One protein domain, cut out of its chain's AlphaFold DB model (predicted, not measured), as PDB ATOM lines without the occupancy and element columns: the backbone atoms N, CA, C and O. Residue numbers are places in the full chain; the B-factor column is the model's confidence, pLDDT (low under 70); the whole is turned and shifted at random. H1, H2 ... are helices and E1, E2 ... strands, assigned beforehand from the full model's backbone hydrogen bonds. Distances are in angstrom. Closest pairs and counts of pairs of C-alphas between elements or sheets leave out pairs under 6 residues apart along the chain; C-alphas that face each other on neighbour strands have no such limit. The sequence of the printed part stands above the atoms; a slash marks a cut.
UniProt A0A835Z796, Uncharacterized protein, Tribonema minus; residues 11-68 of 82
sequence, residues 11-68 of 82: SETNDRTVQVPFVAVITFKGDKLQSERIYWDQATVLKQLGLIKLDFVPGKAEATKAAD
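This is residues 11 to 68 of the 82 residues of an uncharacterized protein of Tribonema minus (UniProt A0A835Z796). A long, narrow hairpin of two strands, E1 and E2, makes much of the length of this loose domain, and two short helices, H1 and H2, lie toward its open end. An unnamed stretch, residues 11 to 21, leads into E1, while residues 50 to 59 lead from H1 round to H2. The printed part has 58 residues with two named strands and two named helices, in the order E1, E2, H1, H2, and the class is mixed, helices and strands. The sheet has the order E1 - E2 and is antiparallel. The whole is loose, with a radius of gyration of the C-alphas of 14.8 A, and elongated, with spans of 45 by 27 by 18 A.

Go along the printed part from Ser 11 to the first strand, E1, residues 22 to 29, and its neighbour E2, residues 32 to 40. They form a hairpin and are antiparallel, with 162 degrees between their directions. Look at the C-alphas of Ala 24 and Ile 38, which face each other at 4.4 A. Then look at N 25 and O 37, within hydrogen-bond range at 2.8 A, and at N 39 and O 23, also at 2.8 A. E2 bends by 52 degrees at Ser 35. A tight link, Asp 41, joins E2 to H1, residues 42 to 49. E1 and H1 are apart. Ten residues further on you reach H2, residues 60 to 67. H1 and H2 are only just apart, their closest C-alphas 8.1 A from each other. E1 and H2 are also only just apart, at 8.3 A, and E2 and H2 are apart. In H1 and H2 every O i to N i+4 pair is within hydrogen-bond range.

Find C-alpha 22 at (-1.658, 19.827, 50.607); from there E1 runs 22.5 A to C-alpha 29 at (-16.736, 30.712, 63.241). E2 runs from Lys 32 to Trp 40, 23.7 A from first to last C-alpha. H1, from Gln 42 to Leu 49, measures 10.7 A. H2 begins at Lys 60, also measures 10.7 A, and ends at C-alpha 67, at (-5.073, 17.032, 41.180).

The two C-alphas farthest apart are those of Gly 30, in the link between the strands, and Asp 55, in the link between the helices, at 45.9 A. The printed part runs from residue 11 to 68 without a cut. The links E1 to E2 and E2 to H1 are tight, the link H1 to H2 is short, and no link is long. The mean pLDDT of the printed part is 89.4, and no printed residue is under 70.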
ATOM      1  N   SER A  11      18.850  29.978  44.414       87.56
ATOM      2  CA  SER A  11      19.888  29.458  43.517       87.56
ATOM      3  C   SER A  11      20.226  27.984  43.768       87.56
ATOM      4  O   SER A  11      20.635  27.286  42.842       87.56
ATOM      5  N   GLU A  12      19.972  27.462  44.972       83.75
ATOM      6  CA  GLU A  12      20.183  26.048  45.316       83.75
ATOM      7  C   GLU A  12      19.110  25.127  44.706       83.75
ATOM      8  O   GLU A  12      19.308  23.915  44.588       83.75
ATOM      9  N   THR A  13      17.970  25.680  44.280       82.44
ATOM     10  CA  THR A  13      16.803  24.907  43.821       82.44
ATOM     11  C   THR A  13      16.811  24.562  42.328       82.44
ATOM     12  O   THR A  13      15.977  23.767  41.889       82.44
ATOM     13  N   ASN A  14      17.771  25.087  41.554       83.00
ATOM     14  CA  ASN A  14      17.949  24.837  40.112       83.00
ATOM     15  C   ASN A  14      16.653  24.976  39.275       83.00
ATOM     16  O   ASN A  14      16.418  24.159  38.385       83.00
ATOM     17  N   ASP A  15      15.778  25.936  39.599       82.00
ATOM     18  CA  ASP A  15      14.491  26.179  38.915       82.00
ATOM     19  C   ASP A  15      13.586  24.935  38.786       82.00
ATOM     20  O   ASP A  15      12.776  24.797  37.862       82.00
ATOM     21  N   ARG A  16      13.713  23.986  39.721       86.81
ATOM     22  CA  ARG A  16      12.944  22.739  39.692       86.81
ATOM     23  C   ARG A  16      11.484  22.978  40.054       86.81
ATOM     24  O   ARG A  16      11.159  23.622  41.047       86.81
ATOM     25  N   THR A  17      10.588  22.361  39.286       88.00
ATOM     26  CA  THR A  17       9.162  22.305  39.627       88.00
ATOM     27  C   THR A  17       8.912  21.222  40.672       88.00
ATOM     28  O   THR A  17       9.363  20.088  40.510       88.00
ATOM     29  N   VAL A  18       8.161  21.567  41.718       88.12
ATOM     30  CA  VAL A  18       7.763  20.643  42.785       88.12
ATOM     31  C   VAL A  18       6.262  20.388  42.714       88.12
ATOM     32  O   VAL A  18       5.474  21.326  42.604       88.12
ATOM     33  N   GLN A  19       5.866  19.122  42.818       89.06
ATOM     34  CA  GLN A  19       4.472  18.708  42.987       89.06
ATOM     35  C   GLN A  19       4.312  18.004  44.333       89.06
ATOM     36  O   GLN A  19       4.944  16.978  44.579       89.06
ATOM     37  N   VAL A  20       3.474  18.551  45.208       88.19
ATOM     38  CA  VAL A  20       3.219  18.009  46.548       88.19
ATOM     39  C   VAL A  20       1.744  18.235  46.903       88.19
ATOM     40  O   VAL A  20       1.223  19.316  46.615       88.19
ATOM     41  N   PRO A  21       1.036  17.241  47.472       87.69
ATOM     42  CA  PRO A  21      -0.331  17.444  47.927       87.69
ATOM     43  C   PRO A  21      -0.346  18.269  49.220       87.69
ATOM     44  O   PRO A  21       0.551  18.165  50.057       87.69
ATOM     45  N   PHE A  22      -1.410  19.047  49.399       91.25
ATOM     46  CA  PHE A  22      -1.658  19.827  50.607       91.25
ATOM     47  C   PHE A  22      -2.950  19.360  51.273       91.25
ATOM     48  O   PHE A  22      -3.929  19.042  50.597       91.25
ATOM     49  N   VAL A  23      -2.967  19.364  52.603       92.25
ATOM     50  CA  VAL A  23      -4.177  19.148  53.400       92.25
ATOM     51  C   VAL A  23      -4.413  20.390  54.241       92.25
ATOM     52  O   VAL A  23      -3.627  20.692  55.135       92.25
ATOM     53  N   ALA A  24      -5.502  21.104  53.966       95.06
ATOM     54  CA  ALA A  24      -5.907  22.264  54.745       95.06
ATOM     55  C   ALA A  24      -7.032  21.883  55.716       95.06
ATOM     56  O   ALA A  24      -8.109  21.448  55.309       95.06
ATOM     57  N   VAL A  25      -6.787  22.060  57.013       96.88
ATOM     58  CA  VAL A  25      -7.796  21.941  58.068       96.88
ATOM     59  C   VAL A  25      -8.244  23.347  58.443       96.88
ATOM     60  O   VAL A  25      -7.514  24.091  59.106       96.88
ATOM     61  N   ILE A  26      -9.448  23.709  58.000       98.00
ATOM     62  CA  ILE A  26     -10.025  25.039  58.202       98.00
ATOM     63  C   ILE A  26     -11.073  24.993  59.312       98.00
ATOM     64  O   ILE A  26     -11.985  24.168  59.300       98.00
ATOM     65  N   THR A  27     -10.966  25.907  60.272       98.19
ATOM     66  CA  THR A  27     -11.987  26.146  61.296       98.19
ATOM     67  C   THR A  27     -12.741  27.421  60.958       98.19
ATOM     68  O   THR A  27     -12.126  28.477  60.808       98.19
ATOM     69  N   PHE A  28     -14.067  27.330  60.888       98.31
ATOM     70  CA  PHE A  28     -14.954  28.472  60.686       98.31
ATOM     71  C   PHE A  28     -15.653  28.860  61.992       98.31
ATOM     72  O   PHE A  28     -16.006  28.001  62.801       98.31
ATOM     73  N   LYS A  29     -15.890  30.160  62.179       97.88
ATOM     74  CA  LYS A  29     -16.736  30.712  63.241       97.88
ATOM     75  C   LYS A  29     -17.785  31.617  62.603       97.88
ATOM     76  O   LYS A  29     -17.485  32.750  62.230       97.88
ATOM     77  N   GLY A  30     -19.008  31.102  62.488       96.81
ATOM     78  CA  GLY A  30     -20.053  31.740  61.690       96.81
ATOM     79  C   GLY A  30     -19.677  31.717  60.210       96.81
ATOM     80  O   GLY A  30     -19.345  30.665  59.671       96.81
ATOM     81  N   ASP A  31     -19.685  32.885  59.581       96.88
ATOM     82  CA  ASP A  31     -19.333  33.112  58.178       96.88
ATOM     83  C   ASP A  31     -17.841  33.434  57.958       96.88
ATOM     84  O   ASP A  31     -17.431  33.738  56.839       96.88
ATOM     85  N   LYS A  32     -17.010  33.367  59.008       97.00
ATOM     86  CA  LYS A  32     -15.584  33.732  58.953       97.00
ATOM     87  C   LYS A  32     -14.655  32.543  59.155       97.00
ATOM     88  O   LYS A  32     -14.923  31.663  59.973       97.00
ATOM     89  N   LEU A  33     -13.508  32.579  58.477       97.38
ATOM     90  CA  LEU A  33     -12.369  31.703  58.751       97.38
ATOM     91  C   LEU A  33     -11.715  32.130  60.072       97.38
ATOM     92  O   LEU A  33     -11.307  33.278  60.231       97.38
ATOM     93  N   GLN A  34     -11.637  31.210  61.031       98.00
ATOM     94  CA  GLN A  34     -11.015  31.433  62.337       98.00
ATOM     95  C   GLN A  34      -9.561  30.958  62.368       98.00
ATOM     96  O   GLN A  34      -8.706  31.639  62.927       98.00
ATOM     97  N   SER A  35      -9.284  29.776  61.817       97.69
ATOM     98  CA  SER A  35      -7.922  29.251  61.723       97.69
ATOM     99  C   SER A  35      -7.771  28.326  60.532       97.69
ATOM    100  O   SER A  35      -8.679  27.555  60.234       97.69
ATOM    101  N   GLU A  36      -6.594  28.352  59.929       96.81
ATOM    102  CA  GLU A  36      -6.168  27.446  58.874       96.81
ATOM    103  C   GLU A  36      -4.893  26.738  59.332       96.81
ATOM    104  O   GLU A  36      -3.966  27.364  59.846       96.81
ATOM    105  N   ARG A  37      -4.866  25.413  59.193       95.88
ATOM    106  CA  ARG A  37      -3.674  24.591  59.410       95.88
ATOM    107  C   ARG A  37      -3.416  23.804  58.143       95.88
ATOM    108  O   ARG A  37      -4.255  22.998  57.753       95.88
ATOM    109  N   ILE A  38      -2.271  24.042  57.523       94.19
ATOM    110  CA  ILE A  38      -1.896  23.400  56.269       94.19
ATOM    111  C   ILE A  38      -0.799  22.381  56.557       94.19
ATOM    112  O   ILE A  38       0.279  22.739  57.029       94.19
ATOM    113  N   TYR A  39      -1.078  21.119  56.259       92.31
ATOM    114  CA  TYR A  39      -0.087  20.055  56.219       92.31
ATOM    115  C   TYR A  39       0.406  19.848  54.785       92.31
ATOM    116  O   TYR A  39      -0.386  19.828  53.840       92.31
ATOM    117  N   TRP A  40       1.712  19.653  54.651       92.25
ATOM    118  CA  TRP A  40       2.398  19.253  53.429       92.25
ATOM    119  C   TRP A  40       3.639  18.439  53.805       92.25
ATOM    120  O   TRP A  40       4.192  18.605  54.895       92.25
ATOM    121  N   ASP A  41       4.070  17.546  52.917       89.69
ATOM    122  CA  ASP A  41       5.230  16.691  53.170       89.69
ATOM    123  C   ASP A  41       6.539  17.389  52.774       89.69
ATOM    124  O   ASP A  41       6.897  17.495  51.596       89.69
ATOM    125  N   GLN A  42       7.282  17.830  53.787       91.00
ATOM    126  CA  GLN A  42       8.561  18.504  53.607       91.00
ATOM    127  C   GLN A  42       9.646  17.608  53.008       91.00
ATOM    128  O   GLN A  42      10.460  18.090  52.216       91.00
ATOM    129  N   ALA A  43       9.644  16.310  53.310       89.62
ATOM    130  CA  ALA A  43      10.634  15.384  52.775       89.62
ATOM    131  C   ALA A  43      10.477  15.245  51.253       89.62
ATOM    132  O   ALA A  43      11.462  15.312  50.513       89.62
ATOM    133  N   THR A  44       9.233  15.151  50.775       89.19
ATOM    134  CA  THR A  44       8.903  15.148  49.343       89.19
ATOM    135  C   THR A  44       9.407  16.405  48.633       89.19
ATOM    136  O   THR A  44      10.066  16.299  47.593       89.19
ATOM    137  N   VAL A  45       9.156  17.593  49.197       91.25
ATOM    138  CA  VAL A  45       9.606  18.871  48.619       91.25
ATOM    139  C   VAL A  45      11.132  18.928  48.537       91.25
ATOM    140  O   VAL A  45      11.684  19.135  47.455       91.25
ATOM    141  N   LEU A  46      11.831  18.689  49.649       91.31
ATOM    142  CA  LEU A  46      13.295  18.760  49.698       91.31
ATOM    143  C   LEU A  46      13.953  17.733  48.768       91.31
ATOM    144  O   LEU A  46      14.962  18.031  48.126       91.31
ATOM    145  N   LYS A  47      13.375  16.533  48.637       90.56
ATOM    146  CA  LYS A  47      13.863  15.503  47.711       90.56
ATOM    147  C   LYS A  47      13.705  15.922  46.250       90.56
ATOM    148  O   LYS A  47      14.652  15.751  45.483       90.56
ATOM    149  N   GLN A  48      12.554  16.474  45.853       89.19
ATOM    150  CA  GLN A  48      12.334  16.952  44.477       89.19
ATOM    151  C   GLN A  48      13.293  18.099  44.119       89.19
ATOM    152  O   GLN A  48      13.864  18.116  43.025       89.19
ATOM    153  N   LEU A  49      13.574  18.979  45.081       90.94
ATOM    154  CA  LEU A  49      14.564  20.051  44.947       90.94
ATOM    155  C   LEU A  49      16.018  19.553  44.939       90.94
ATOM    156  O   LEU A  49      16.910  20.278  44.518       90.94
ATOM    157  N   GLY A  50      16.267  18.300  45.329       90.00
ATOM    158  CA  GLY A  50      17.610  17.719  45.386       90.00
ATOM    159  C   GLY A  50      18.399  18.075  46.647       90.00
ATOM    160  O   GLY A  50      19.598  17.817  46.689       90.00
ATOM    161  N   LEU A  51      17.736  18.621  47.669       91.06
ATOM    162  CA  LEU A  51      18.349  19.063  48.925       91.06
ATOM    163  C   LEU A  51      18.576  17.907  49.914       91.06
ATOM    164  O   LEU A  51      19.422  18.005  50.796       91.06
ATOM    165  N   ILE A  52      17.857  16.789  49.753       91.00
ATOM    166  CA  ILE A  52      18.062  15.556  50.530       91.00
ATOM    167  C   ILE A  52      18.077  14.313  49.635       91.00
ATOM    168  O   ILE A  52      17.482  14.277  48.553       91.00
ATOM    169  N   LYS A  53      18.729  13.248  50.113       89.62
ATOM    170  CA  LYS A  53      18.690  11.920  49.489       89.62
ATOM    171  C   LYS A  53      17.697  11.025  50.231       89.62
ATOM    172  O   LYS A  53      17.884  10.733  51.402       89.62
ATOM    173  N   LEU A  54      16.668  10.590  49.510       85.56
ATOM    174  CA  LEU A  54      15.738   9.526  49.892       85.56
ATOM    175  C   LEU A  54      15.755   8.446  48.808       85.56
ATOM    176  O   LEU A  54      15.888   8.787  47.625       85.56
ATOM    177  N   ASP A  55      15.595   7.184  49.198       86.00
ATOM    178  CA  ASP A  55      15.566   6.038  48.272       86.00
ATOM    179  C   ASP A  55      14.216   5.881  47.555       86.00
ATOM    180  O   ASP A  55      14.097   5.153  46.574       86.00
ATOM    181  N   PHE A  56      13.204   6.622  48.005       76.12
ATOM    182  CA  PHE A  56      11.886   6.715  47.393       76.12
ATOM    183  C   PHE A  56      11.469   8.184  47.250       76.12
ATOM    184  O   PHE A  56      12.079   9.086  47.831       76.12
ATOM    185  N   VAL A  57      10.440   8.439  46.440       70.31
ATOM    186  CA  VAL A  57       9.819   9.764  46.306       70.31
ATOM    187  C   VAL A  57       8.428   9.676  46.926       70.31
ATOM    188  O   VAL A  57       7.536   9.118  46.282       70.31
ATOM    189  N   PRO A  58       8.232  10.175  48.158       72.31
ATOM    190  CA  PRO A  58       6.906  10.195  48.750       72.31
ATOM    191  C   PRO A  58       5.980  11.141  47.964       72.31
ATOM    192  O   PRO A  58       6.429  12.014  47.218       72.31
ATOM    193  N   GLY A  59       4.668  10.939  48.072       76.75
ATOM    194  CA  GLY A  59       3.677  11.955  47.714       76.75
ATOM    195  C   GLY A  59       3.391  12.175  46.222       76.75
ATOM    196  O   GLY A  59       2.469  12.924  45.906       76.75
ATOM    197  N   LYS A  60       4.138  11.580  45.277       79.12
ATOM    198  CA  LYS A  60       3.925  11.824  43.832       79.12
ATOM    199  C   LYS A  60       2.588  11.266  43.329       79.12
ATOM    200  O   LYS A  60       1.887  11.925  42.555       79.12
ATOM    201  N   ALA A  61       2.247  10.045  43.734       82.50
ATOM    202  CA  ALA A  61       0.996   9.409  43.329       82.50
ATOM    203  C   ALA A  61      -0.205  10.115  43.979       82.50
ATOM    204  O   ALA A  61      -1.220  10.368  43.331       82.50
ATOM    205  N   GLU A  62      -0.037  10.534  45.228       85.56
ATOM    206  CA  GLU A  62      -0.989  11.310  46.012       85.56
ATOM    207  C   GLU A  62      -1.209  12.702  45.414       85.56
ATOM    208  O   GLU A  62      -2.355  13.124  45.292       85.56
ATOM    209  N   ALA A  63      -0.151  13.393  44.971       85.19
ATOM    210  CA  ALA A  63      -0.258  14.675  44.270       85.19
ATOM    211  C   ALA A  63      -1.083  14.543  42.983       85.19
ATOM    212  O   ALA A  63      -1.966  15.358  42.721       85.19
ATOM    213  N   THR A  64      -0.828  13.486  42.207       86.44
ATOM    214  CA  THR A  64      -1.550  13.219  40.954       86.44
ATOM    215  C   THR A  64      -3.031  12.955  41.227       86.44
ATOM    216  O   THR A  64      -3.893  13.543  40.584       86.44
ATOM    217  N   LYS A  65      -3.338  12.127  42.230       88.12
ATOM    218  CA  LYS A  65      -4.715  11.827  42.646       88.12
ATOM    219  C   LYS A  65      -5.437  13.034  43.258       88.12
ATOM    220  O   LYS A  65      -6.647  13.168  43.094       88.12
ATOM    221  N   ALA A  66      -4.724  13.899  43.979       86.88
ATOM    222  CA  ALA A  66      -5.282  15.134  44.524       86.88
ATOM    223  C   ALA A  66      -5.635  16.134  43.411       86.88
ATOM    224  O   ALA A  66      -6.656  16.812  43.509       86.88
ATOM    225  N   ALA A  67      -4.817  16.199  42.355       87.75
ATOM    226  CA  ALA A  67      -5.073  17.032  41.180       87.75
ATOM    227  C   ALA A  67      -6.194  16.472  40.284       87.75
ATOM    228  O   ALA A  67      -6.981  17.242  39.739       87.75
ATOM    229  N   ASP A  68      -6.285  15.146  40.155       91.38
ATOM    230  CA  ASP A  68      -7.324  14.453  39.394       91.38
ATOM    231  C   ASP A  68      -7.894  13.270  40.189       91.38
ATOM    232  O   ASP A  68      -7.312  12.183  40.279       91.38
TER     233      ASP A  68